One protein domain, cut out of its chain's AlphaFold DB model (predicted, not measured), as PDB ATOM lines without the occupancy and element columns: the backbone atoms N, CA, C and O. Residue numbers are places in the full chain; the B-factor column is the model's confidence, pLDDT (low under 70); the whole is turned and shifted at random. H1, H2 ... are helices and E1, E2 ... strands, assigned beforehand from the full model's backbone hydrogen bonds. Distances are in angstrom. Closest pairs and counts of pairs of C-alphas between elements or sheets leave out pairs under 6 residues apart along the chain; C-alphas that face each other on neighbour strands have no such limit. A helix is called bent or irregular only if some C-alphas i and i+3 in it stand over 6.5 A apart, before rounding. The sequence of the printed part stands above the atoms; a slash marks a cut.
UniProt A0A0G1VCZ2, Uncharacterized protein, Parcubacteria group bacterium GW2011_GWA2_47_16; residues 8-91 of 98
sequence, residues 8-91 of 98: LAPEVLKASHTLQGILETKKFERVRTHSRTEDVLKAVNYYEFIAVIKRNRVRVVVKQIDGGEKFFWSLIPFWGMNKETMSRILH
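Overview. This is residues 8 to 91 of the 98 residues of an uncharacterized protein of Parcubacteria group bacterium GW2011_GWA2_47_16 (UniProt A0A0G1VCZ2). A long, twisted sheet of four strands has the short helix H1 on it, and the bent hairpin of E1 and E2 reaches beyond E3 and E4 at one end. At the other end E4 runs on into E5, which forms a small separate hairpin with E6. The printed part has 84 residues, with one named helix and six named strands in the order H1 E1 E2 E3 E4 E5 E6. Both sheets, E1 - E2 - E3 - E4 and E5 - E6, are antiparallel, and the class is mostly strand. The whole is loose, with a radius of gyration of the C-alphas of 16.8 A, and elongated, spanning 54 by 32 by 20 A.

Along the chain. H1, residues 8 to 15, begins at C-alpha 8 (-9.977, 28.055, 47.241) and is 10.4 A long. E1, residues 21 to 33, is 32.3 A long and bends by 60 degrees at residue 25. E2, residues 36 to 53, is the longest strand at 43.5 A; it bends by 72 degrees at residue 41 and ends at C-alpha 53 (-14.192, 31.945, 52.028). E3, residues 56 to 65, measures 28.9 A, and E4, residues 70 to 77, measures 20.6 A. E5 holds residues 79 to 81, and E6 holds residues 88 to 90, ending at C-alpha 90 (-9.858, 41.986, 46.714).

Arrangement. E1 to E4 form a meander, each strand the antiparallel neighbour of the one before. In the hairpin of E1 and E2, N 27 and O 42 are within hydrogen-bond range at 2.9 A. In that of E2 and E3, N 47 and O 62 are 2.8 A apart. In that of E3 and E4, N 61 and O 74 are 2.8 A apart. E1 and E4 are the edge strands, apart from each other. H1 is on this sheet; its closest C-alphas with E2 are those of Val 12 and Ala 51, 5.5 A, and with E3 those of Ala 9 and Val 60, 6.1 A. In H1 every O i to N i+4 pair is within hydrogen-bond range. E4 runs on into E5 at 21 degrees across a break of 1 residue, and the two meet only through their link. In the hairpin of E5 and E6, N 80 and O 89 are 2.8 A apart. H1 is apart from E5 and E6.

Size, cuts and confidence. The two C-alphas farthest apart, those of His 34 and Glu 84, are 56.5 A from each other. The printed part has no cut and no long link; E5 to E6 is short and the others are tight. The mean pLDDT of the printed part is 87.4; residues 79 to 83 and 86 to 91 are under 70.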
ATOM      1  N   LEU A   8      -8.606  27.833  46.773       90.19
ATOM      2  CA  LEU A   8      -9.977  28.055  47.241       90.19
ATOM      3  C   LEU A   8     -11.014  27.302  46.401       90.19
ATOM      4  O   LEU A   8     -12.124  27.087  46.872       90.19
ATOM      5  N   ALA A   9     -10.684  26.872  45.178       91.50
ATOM      6  CA  ALA A   9     -11.627  26.167  44.308       91.50
ATOM      7  C   ALA A   9     -12.263  24.921  44.963       91.50
ATOM      8  O   ALA A   9     -13.492  24.838  44.983       91.50
ATOM      9  N   PRO A  10     -11.494  23.973  45.540       93.06
ATOM     10  CA  PRO A  10     -12.083  22.835  46.242       93.06
ATOM     11  C   PRO A  10     -12.846  23.237  47.513       93.06
ATOM     12  O   PRO A  10     -13.798  22.552  47.873       93.06
ATOM     13  N   GLU A  11     -12.459  24.320  48.197       92.75
ATOM     14  CA  GLU A  11     -13.176  24.815  49.383       92.75
ATOM     15  C   GLU A  11     -14.558  25.361  49.002       92.75
ATOM     16  O   GLU A  11     -15.557  24.989  49.615       92.75
ATOM     17  N   VAL A  12     -14.632  26.158  47.930       91.75
ATOM     18  CA  VAL A  12     -15.889  26.672  47.368       91.75
ATOM     19  C   VAL A  12     -16.792  25.519  46.935       91.75
ATOM     20  O   VAL A  12     -17.947  25.485  47.331       91.75
ATOM     21  N   LEU A  13     -16.278  24.532  46.193       92.06
ATOM     22  CA  LEU A  13     -17.093  23.397  45.731       92.06
ATOM     23  C   LEU A  13     -17.615  22.509  46.872       92.06
ATOM     24  O   LEU A  13     -18.659  21.885  46.718       92.06
ATOM     25  N   LYS A  14     -16.913  22.444  48.012       91.81
ATOM     26  CA  LYS A  14     -17.388  21.733  49.211       91.81
ATOM     27  C   LYS A  14     -18.444  22.526  49.982       91.81
ATOM     28  O   LYS A  14     -19.346  21.921  50.550       91.81
ATOM     29  N   ALA A  15     -18.304  23.851  50.033       89.19
ATOM     30  CA  ALA A  15     -19.190  24.733  50.789       89.19
ATOM     31  C   ALA A  15     -20.461  25.128  50.014       89.19
ATOM     32  O   ALA A  15     -21.513  25.356  50.609       89.19
ATOM     33  N   SER A  16     -20.380  25.233  48.686       85.12
ATOM     34  CA  SER A  16     -21.512  25.582  47.830       85.12
ATOM     35  C   SER A  16     -22.436  24.375  47.670       85.12
ATOM     36  O   SER A  16     -22.219  23.507  46.830       85.12
ATOM     37  N   HIS A  17     -23.500  24.335  48.471       81.31
ATOM     38  CA  HIS A  17     -24.531  23.291  48.400       81.31
ATOM     39  C   HIS A  17     -25.556  23.502  47.279       81.31
ATOM     40  O   HIS A  17     -26.344  22.608  46.983       81.31
ATOM     41  N   THR A  18     -25.564  24.681  46.659       88.12
ATOM     42  CA  THR A  18     -26.464  25.027  45.556       88.12
ATOM     43  C   THR A  18     -25.668  25.499  44.349       88.12
ATOM     44  O   THR A  18     -24.579  26.055  44.490       88.12
ATOM     45  N   LEU A  19     -26.221  25.270  43.159       91.19
ATOM     46  CA  LEU A  19     -25.732  25.841  41.909       91.19
ATOM     47  C   LEU A  19     -26.248  27.283  41.801       91.19
ATOM     48  O   LEU A  19     -27.459  27.487  41.844       91.19
ATOM     49  N   GLN A  20     -25.362  28.275  41.669       92.56
ATOM     50  CA  GLN A  20     -25.774  29.685  41.579       92.56
ATOM     51  C   GLN A  20     -26.027  30.143  40.140       92.56
ATOM     52  O   GLN A  20     -26.751  31.113  39.933       92.56
ATOM     53  N   GLY A  21     -25.458  29.457  39.149       92.88
ATOM     54  CA  GLY A  21     -25.663  29.785  37.742       92.88
ATOM     55  C   GLY A  21     -25.387  28.606  36.821       92.88
ATOM     56  O   GLY A  21     -24.505  27.786  37.083       92.88
ATOM     57  N   ILE A  22     -26.141  28.543  35.726       96.25
ATOM     58  CA  ILE A  22     -25.900  27.627  34.616       96.25
ATOM     59  C   ILE A  22     -25.906  28.415  33.309       96.25
ATOM     60  O   ILE A  22     -26.771  29.261  33.087       96.25
ATOM     61  N   LEU A  23     -24.932  28.140  32.447       97.00
ATOM     62  CA  LEU A  23     -24.918  28.624  31.074       97.00
ATOM     63  C   LEU A  23     -24.741  27.438  30.139       97.00
ATOM     64  O   LEU A  23     -23.681  26.813  30.113       97.00
ATOM     65  N   GLU A  24     -25.765  27.180  29.343       97.06
ATOM     66  CA  GLU A  24     -25.760  26.166  28.296       97.06
ATOM     67  C   GLU A  24     -25.550  26.865  26.955       97.06
ATOM     68  O   GLU A  24     -26.243  27.820  26.599       97.06
ATOM     69  N   THR A  25     -24.532  26.450  26.210       97.19
ATOM     70  CA  THR A  25     -24.178  27.092  24.945       97.19
ATOM     71  C   THR A  25     -23.535  26.092  23.991       97.19
ATOM     72  O   THR A  25     -23.297  24.939  24.339       97.19
ATOM     73  N   LYS A  26     -23.243  26.523  22.764       96.44
ATOM     74  CA  LYS A  26     -22.443  25.752  21.812       96.44
ATOM     75  C   LYS A  26     -21.118  26.462  21.580       96.44
ATOM     76  O   LYS A  26     -21.087  27.672  21.348       96.44
ATOM     77  N   LYS A  27     -20.016  25.722  21.654       94.94
ATOM     78  CA  LYS A  27     -18.663  26.233  21.395       94.94
ATOM     79  C   LYS A  27     -17.928  25.296  20.452       94.94
ATOM     80  O   LYS A  27     -18.164  24.091  20.458       94.94
ATOM     81  N   PHE A  28     -17.058  25.871  19.628       94.00
ATOM     82  CA  PHE A  28     -16.100  25.091  18.860       94.00
ATOM     83  C   PHE A  28     -15.042  24.560  19.819       94.00
ATOM     84  O   PHE A  28     -14.343  25.336  20.470       94.00
ATOM     85  N   GLU A  29     -14.961  23.243  19.924       90.25
ATOM     86  CA  GLU A  29     -13.952  22.551  20.710       90.25
ATOM     87  C   GLU A  29     -13.016  21.811  19.765       90.25
ATOM     88  O   GLU A  29     -13.437  21.198  18.783       90.25
ATOM     89  N   ARG A  30     -11.730  21.861  20.092       88.75
ATOM     90  CA  ARG A  30     -10.688  21.217  19.312       88.75
ATOM     91  C   ARG A  30     -10.627  19.739  19.667       88.75
ATOM     92  O   ARG A  30     -10.193  19.382  20.761       88.75
ATOM     93  N   VAL A  31     -11.050  18.881  18.748       85.81
ATOM     94  CA  VAL A  31     -11.077  17.429  18.938       85.81
ATOM     95  C   VAL A  31     -10.006  16.792  18.067       85.81
ATOM     96  O   VAL A  31      -9.890  17.092  16.879       85.81
ATOM     97  N   ARG A  32      -9.203  15.904  18.663       83.44
ATOM     98  CA  ARG A  32      -8.227  15.109  17.921       83.44
ATOM     99  C   ARG A  32      -8.845  13.764  17.557       83.44
ATOM    100  O   ARG A  32      -9.043  12.927  18.433       83.44
ATOM    101  N   THR A  33      -9.090  13.549  16.272       83.75
ATOM    102  CA  THR A  33      -9.688  12.325  15.731       83.75
ATOM    103  C   THR A  33      -8.783  11.786  14.629       83.75
ATOM    104  O   THR A  33      -8.433  12.518  13.711       83.75
ATOM    105  N   HIS A  34      -8.364  10.518  14.723       80.94
ATOM    106  CA  HIS A  34      -7.531   9.846  13.709       80.94
ATOM    107  C   HIS A  34      -6.350  10.700  13.192       80.94
ATOM    108  O   HIS A  34      -6.192  10.921  11.993       80.94
ATOM    109  N   SER A  35      -5.526  11.215  14.113       87.19
ATOM    110  CA  SER A  35      -4.364  12.086  13.836       87.19
ATOM    111  C   SER A  35      -4.673  13.461  13.229       87.19
ATOM    112  O   SER A  35      -3.741  14.235  13.012       87.19
ATOM    113  N   ARG A  36      -5.946  13.808  13.025       87.44
ATOM    114  CA  ARG A  36      -6.394  15.143  12.623       87.44
ATOM    115  C   ARG A  36      -6.924  15.910  13.820       87.44
ATOM    116  O   ARG A  36      -7.426  15.326  14.777       87.44
ATOM    117  N   THR A  37      -6.785  17.223  13.750       88.88
ATOM    118  CA  THR A  37      -7.302  18.157  14.742       88.88
ATOM    119  C   THR A  37      -8.380  18.968  14.054       88.88
ATOM    120  O   THR A  37      -8.076  19.731  13.141       88.88
ATOM    121  N   GLU A  38      -9.623  18.769  14.466       90.50
ATOM    122  CA  GLU A  38     -10.783  19.430  13.878       90.50
ATOM    123  C   GLU A  38     -11.487  20.257  14.952       90.50
ATOM    124  O   GLU A  38     -11.582  19.845  16.111       90.50
ATOM    125  N   ASP A  39     -11.960  21.443  14.575       91.75
ATOM    126  CA  ASP A  39     -12.751  22.294  15.459       91.75
ATOM    127  C   ASP A  39     -14.232  21.944  15.243       91.75
ATOM    128  O   ASP A  39     -14.823  22.244  14.206       91.75
ATOM    129  N   VAL A  40     -14.829  21.259  16.220       92.62
ATOM    130  CA  VAL A  40     -16.198  20.733  16.140       92.62
ATOM    131  C   VAL A  40     -17.099  21.531  17.069       92.62
ATOM    132  O   VAL A  40     -16.766  21.757  18.233       92.62
ATOM    133  N   LEU A  41     -18.266  21.944  16.575       95.25
ATOM    134  CA  LEU A  41     -19.268  22.608  17.401       95.25
ATOM    135  C   LEU A  41     -19.901  21.594  18.363       95.25
ATOM    136  O   LEU A  41     -20.615  20.691  17.931       95.25
ATOM    137  N   LYS A  42     -19.665  21.757  19.666       95.00
ATOM    138  CA  LYS A  42     -20.236  20.911  20.722       95.00
ATOM    139  C   LYS A  42     -21.086  21.721  21.687       95.00
ATOM    140  O   LYS A  42     -20.845  22.913  21.885       95.00
ATOM    141  N   ALA A  43     -22.077  21.067  22.295       96.69
ATOM    142  CA  ALA A  43     -22.769  21.632  23.444       96.69
ATOM    143  C   ALA A  43     -21.808  21.690  24.642       96.69
ATOM    144  O   ALA A  43     -20.991  20.791  24.858       96.69
ATOM    145  N   VAL A  44     -21.864  22.794  25.376       96.75
ATOM    146  CA  VAL A  44     -20.992  23.096  26.502       96.75
ATOM    147  C   VAL A  44     -21.817  23.742  27.599       96.75
ATOM    148  O   VAL A  44     -22.479  24.754  27.368       96.75
ATOM    149  N   ASN A  45     -21.690  23.193  28.801       97.50
ATOM    150  CA  ASN A  45     -22.339  23.695  29.999       97.50
ATOM    151  C   ASN A  45     -21.295  24.294  30.939       97.50
ATOM    152  O   ASN A  45     -20.238  23.703  31.174       97.50
ATOM    153  N   TYR A  46     -21.604  25.461  31.490       97.62
ATOM    154  CA  TYR A  46     -20.840  26.098  32.553       97.62
ATOM    155  C   TYR A  46     -21.691  26.132  33.817       97.62
ATOM    156  O   TYR A  46     -22.836  26.574  33.783       97.62
ATOM    157  N   TYR A  47     -21.110  25.683  34.920       96.50
ATOM    158  CA  TYR A  47     -21.721  25.650  36.240       96.50
ATOM    159  C   TYR A  47     -20.986  26.633  37.137       96.50
ATOM    160  O   TYR A  47     -19.764  26.541  37.286       96.50
ATOM    161  N   GLU A  48     -21.718  27.573  37.716       95.81
ATOM    162  CA  GLU A  48     -21.159  28.605  38.578       95.81
ATOM    163  C   GLU A  48     -21.454  28.306  40.047       95.81
ATOM    164  O   GLU A  48     -22.610  28.133  40.442       95.81
ATOM    165  N   PHE A  49     -20.390  28.299  40.847       95.00
ATOM    166  CA  PHE A  49     -20.429  28.125  42.292       95.00
ATOM    167  C   PHE A  49     -19.872  29.368  42.971       95.00
ATOM    168  O   PHE A  49     -18.755  29.777  42.665       95.00
ATOM    169  N   ILE A  50     -20.623  29.985  43.876       90.94
ATOM    170  CA  ILE A  50     -20.179  31.174  44.612       90.94
ATOM    171  C   ILE A  50     -20.125  30.843  46.098       90.94
ATOM    172  O   ILE A  50     -21.087  30.317  46.656       90.94
ATOM    173  N   ALA A  51     -19.016  31.194  46.743       90.00
ATOM    174  CA  ALA A  51     -18.903  31.163  48.195       90.00
ATOM    175  C   ALA A  51     -18.057  32.332  48.705       90.00
ATOM    176  O   ALA A  51     -17.241  32.905  47.976       90.00
ATOM    177  N   VAL A  52     -18.258  32.671  49.976       86.94
ATOM    178  CA  VAL A  52     -17.398  33.591  50.720       86.94
ATOM    179  C   VAL A  52     -16.488  32.750  51.606       86.94
ATOM    180  O   VAL A  52     -16.951  32.118  52.550       86.94
ATOM    181  N   ILE A  53     -15.193  32.724  51.296       83.38
ATOM    182  CA  ILE A  53     -14.192  31.945  52.028       83.38
ATOM    183  C   ILE A  53     -13.143  32.898  52.584       83.38
ATOM    184  O   ILE A  53     -12.529  33.646  51.827       83.38
ATOM    185  N   LYS A  54     -12.927  32.879  53.907       75.69
ATOM    186  CA  LYS A  54     -11.968  33.770  54.594       75.69
ATOM    187  C   LYS A  54     -12.110  35.223  54.117       75.69
ATOM    188  O   LYS A  54     -11.125  35.830  53.723       75.69
ATOM    189  N   ARG A  55     -13.357  35.719  54.108       75.12
ATOM    190  CA  ARG A  55     -13.777  37.065  53.662       75.12
ATOM    191  C   ARG A  55     -13.710  37.354  52.159       75.12
ATOM    192  O   ARG A  55     -14.203  38.384  51.727       75.12
ATOM    193  N   ASN A  56     -13.242  36.406  51.353       77.31
ATOM    194  CA  ASN A  56     -13.160  36.562  49.909       77.31
ATOM    195  C   ASN A  56     -14.360  35.931  49.219       77.31
ATOM    196  O   ASN A  56     -14.546  34.712  49.272       77.31
ATOM    197  N   ARG A  57     -15.159  36.751  48.530       85.00
ATOM    198  CA  ARG A  57     -16.211  36.260  47.636       85.00
ATOM    199  C   ARG A  57     -15.570  35.770  46.341       85.00
ATOM    200  O   ARG A  57     -14.904  36.521  45.627       85.00
ATOM    201  N   VAL A  58     -15.767  34.495  46.031       88.44
ATOM    202  CA  VAL A  58     -15.145  33.838  44.880       88.44
ATOM    203  C   VAL A  58     -16.193  33.059  44.103       88.44
ATOM    204  O   VAL A  58     -16.999  32.340  44.689       88.44
ATOM    205  N   ARG A  59     -16.160  33.187  42.774       91.69
ATOM    206  CA  ARG A  59     -16.907  32.348  41.839       91.69
ATOM    207  C   ARG A  59     -15.984  31.294  41.238       91.69
ATOM    208  O   ARG A  59     -14.971  31.626  40.629       91.69
ATOM    209  N   VAL A  60     -16.346  30.029  41.363       94.44
ATOM    210  CA  VAL A  60     -15.721  28.905  40.667       94.44
ATOM    211  C   VAL A  60     -16.610  28.506  39.503       94.44
ATOM    212  O   VAL A  60     -17.818  28.357  39.662       94.44
ATOM    213  N   VAL A  61     -16.007  28.330  38.333       95.88
ATOM    214  CA  VAL A  61     -16.687  27.866  37.127       95.88
ATOM    215  C   VAL A  61     -16.192  26.468  36.794       95.88
ATOM    216  O   VAL A  61     -14.989  26.240  36.635       95.88
ATOM    217  N   VAL A  62     -17.130  25.541  36.660       96.44
ATOM    218  CA  VAL A  62     -16.898  24.180  36.181       96.44
ATOM    219  C   VAL A  62     -17.464  24.081  34.770       96.44
ATOM    220  O   VAL A  62     -18.606  24.468  34.538       96.44
ATOM    221  N   LYS A  63     -16.670  23.586  33.822       96.94
ATOM    222  CA  LYS A  63     -17.089  23.381  32.430       96.94
ATOM    223  C   LYS A  63     -17.339  21.898  32.191       96.94
ATOM    224  O   LYS A  63     -16.602  21.049  32.688       96.94
ATOM    225  N   GLN A  64     -18.361  21.600  31.404       96.94
ATOM    226  CA  GLN A  64     -18.616  20.278  30.854       96.94
ATOM    227  C   GLN A  64     -18.832  20.407  29.352       96.94
ATOM    228  O   GLN A  64     -19.632  21.225  28.905       96.94
ATOM    229  N   ILE A  65     -18.108  19.606  28.580       95.44
ATOM    230  CA  ILE A  65     -18.329  19.458  27.141       95.44
ATOM    231  C   ILE A  65     -19.213  18.229  26.947       95.44
ATOM    232  O   ILE A  65     -19.076  17.261  27.692       95.44
ATOM    233  N   ASP A  66     -20.109  18.264  25.966       93.38
ATOM    234  CA  ASP A  66     -20.994  17.146  25.643       93.38
ATOM    235  C   ASP A  66     -20.239  15.811  25.489       93.38
ATOM    236  O   ASP A  66     -19.223  15.724  24.785       93.38
ATOM    237  N   GLY A  67     -20.726  14.789  26.201       88.56
ATOM    238  CA  GLY A  67     -20.099  13.469  26.332       88.56
ATOM    239  C   GLY A  67     -18.815  13.410  27.179       88.56
ATOM    240  O   GLY A  67     -18.206  12.348  27.267       88.56
ATOM    241  N   GLY A  68     -18.381  14.519  27.783       91.62
ATOM    242  CA  GLY A  68     -17.174  14.613  28.611       91.62
ATOM    243  C   GLY A  68     -17.444  14.776  30.109       91.62
ATOM    244  O   GLY A  68     -18.560  15.080  30.546       91.62
ATOM    245  N   GLU A  69     -16.385  14.607  30.905       95.31
ATOM    246  CA  GLU A  69     -16.408  14.858  32.347       95.31
ATOM    247  C   GLU A  69     -16.443  16.357  32.671       95.31
ATOM    248  O   GLU A  69     -16.078  17.216  31.862       95.31
ATOM    249  N   LYS A  70     -16.888  16.677  33.888       95.62
ATOM    250  CA  LYS A  70     -16.817  18.033  34.434       95.62
ATOM    251  C   LYS A  70     -15.382  18.334  34.848       95.62
ATOM    252  O   LYS A  70     -14.768  17.542  35.554       95.62
ATOM    253  N   PHE A  71     -14.876  19.505  34.489       95.44
ATOM    254  CA  PHE A  71     -13.542  19.940  34.889       95.44
ATOM    255  C   PHE A  71     -13.527  21.401  35.321       95.44
ATOM    256  O   PHE A  71     -14.365  22.216  34.925       95.44
ATOM    257  N   PHE A  72     -12.549  21.735  36.162       95.25
ATOM    258  CA  PHE A  72     -12.312  23.111  36.570       95.25
ATOM    259  C   PHE A  72     -12.010  23.975  35.342       95.25
ATOM    260  O   PHE A  72     -11.088  23.683  34.581       95.25
ATOM    261  N   TRP A  73     -12.775  25.049  35.167       94.56
ATOM    262  CA  TRP A  73     -12.577  25.992  34.073       94.56
ATOM    263  C   TRP A  73     -11.871  27.254  34.543       94.56
ATOM    264  O   TRP A  73     -10.842  27.641  33.992       94.56
ATOM    265  N   SER A  74     -12.428  27.911  35.560       93.25
ATOM    266  CA  SER A  74     -11.907  29.187  36.041       93.25
ATOM    267  C   SER A  74     -12.296  29.455  37.489       93.25
ATOM    268  O   SER A  74     -13.277  28.922  38.002       93.25
ATOM    269  N   LEU A  75     -11.527  30.329  38.130       91.00
ATOM    270  CA  LEU A  75     -11.831  30.921  39.423       91.00
ATOM    271  C   LEU A  75     -11.772  32.437  39.263       91.00
ATOM    272  O   LEU A  75     -10.754  32.993  38.848       91.00
ATOM    273  N   ILE A  76     -12.879  33.092  39.580       88.25
ATOM    274  CA  ILE A  76     -13.096  34.520  39.406       88.25
ATOM    275  C   ILE A  76     -13.352  35.096  40.799       88.25
ATOM    276  O   ILE A  76     -14.445  34.922  41.342       88.25
ATOM    277  N   PRO A  77     -12.358  35.738  41.429       86.00
ATOM    278  CA  PRO A  77     -12.617  36.486  42.647       86.00
ATOM    279  C   PRO A  77     -13.422  37.744  42.308       86.00
ATOM    280  O   PRO A  77     -13.256  38.326  41.231       86.00
ATOM    281  N   PHE A  78     -14.286  38.164  43.227       81.75
ATOM    282  CA  PHE A  78     -14.959  39.451  43.114       81.75
ATOM    283  C   PHE A  78     -13.950  40.552  43.459       81.75
ATOM    284  O   PHE A  78     -13.349  40.549  44.535       81.75
ATOM    285  N   TRP A  79     -13.706  41.447  42.501       69.81
ATOM    286  CA  TRP A  79     -12.783  42.568  42.658       69.81
ATOM    287  C   TRP A  79     -13.563  43.851  42.874       69.81
ATOM    288  O   TRP A  79     -14.433  44.190  42.078       69.81
ATOM    289  N   GLY A  80     -13.146  44.589  43.887       65.12
ATOM    290  CA  GLY A  80     -13.405  46.005  44.019       65.12
ATOM    291  C   GLY A  80     -12.446  46.866  43.231       65.12
ATOM    292  O   GLY A  80     -11.375  46.424  42.798       65.12
ATOM    293  N   MET A  81     -12.788  48.144  43.147       64.50
ATOM    294  CA  MET A  81     -11.852  49.196  42.774       64.50
ATOM    295  C   MET A  81     -11.576  50.098  43.970       64.50
ATOM    296  O   MET A  81     -12.498  50.636  44.578       64.50
ATOM    297  N   ASN A  82     -10.296  50.323  44.265       66.31
ATOM    298  CA  ASN A  82      -9.914  51.441  45.113       66.31
ATOM    299  C   ASN A  82     -10.230  52.748  44.372       66.31
ATOM    300  O   ASN A  82      -9.664  52.987  43.306       66.31
ATOM    301  N   LYS A  83     -11.097  53.599  44.929       68.50
ATOM    302  CA  LYS A  83     -11.462  54.884  44.309       68.50
ATOM    303  C   LYS A  83     -10.296  55.882  44.265       68.50
ATOM    304  O   LYS A  83     -10.270  56.729  43.384       68.50
ATOM    305  N   GLU A  84      -9.328  55.764  45.172       72.69
ATOM    306  CA  GLU A  84      -8.187  56.682  45.281       72.69
ATOM    307  C   GLU A  84      -7.004  56.246  44.413       72.69
ATOM    308  O   GLU A  84      -6.379  57.060  43.742       72.69
ATOM    309  N   THR A  85      -6.693  54.945  44.404       70.44
ATOM    310  CA  THR A  85      -5.515  54.414  43.688       70.44
ATOM    311  C   THR A  85      -5.852  53.774  42.344       70.44
ATOM    312  O   THR A  85      -4.946  53.331  41.639       70.44
ATOM    313  N   MET A  86      -7.143  53.674  41.993       68.38
ATOM    314  CA  MET A  86      -7.656  52.982  40.798       68.38
ATOM    315  C   MET A  86      -7.168  51.527  40.660       68.38
ATOM    316  O   MET A  86      -7.222  50.926  39.586       68.38
ATOM    317  N   SER A  87      -6.684  50.938  41.755       67.56
ATOM    318  CA  SER A  87      -6.153  49.580  41.793       67.56
ATOM    319  C   SER A  87      -7.253  48.568  42.124       67.56
ATOM    320  O   SER A  87      -8.241  48.886  42.792       67.56
ATOM    321  N   ARG A  88      -7.096  47.328  41.643       63.34
ATOM    322  CA  ARG A  88      -8.012  46.230  41.983       63.34
ATOM    323  C   ARG A  88      -7.777  45.810  43.427       63.34
ATOM    324  O   ARG A  88      -6.694  45.320  43.749       63.34
ATOM    325  N   ILE A  89      -8.801  45.948  44.260       67.88
ATOM    326  CA  ILE A  89      -8.792  45.449  45.634       67.88
ATOM    327  C   ILE A  89      -9.616  44.171  45.678       67.88
ATOM    328  O   ILE A  89     -10.705  44.090  45.118       67.88
ATOM    329  N   LEU A  90      -9.078  43.150  46.329       67.50
ATOM    330  CA  LEU A  90      -9.858  41.986  46.714       67.50
ATOM    331  C   LEU A  90     -10.723  42.428  47.905       67.50
ATOM    332  O   LEU A  90     -10.167  42.708  48.966       67.50
ATOM    333  N   HIS A  91     -12.032  42.616  47.713       61.19
ATOM    334  CA  HIS A  91     -12.898  43.050  48.811       61.19
ATOM    335  C   HIS A  91     -12.938  41.957  49.886       61.19
ATOM    336  O   HIS A  91     -13.480  40.880  49.653       61.19
TER     337      HIS A  91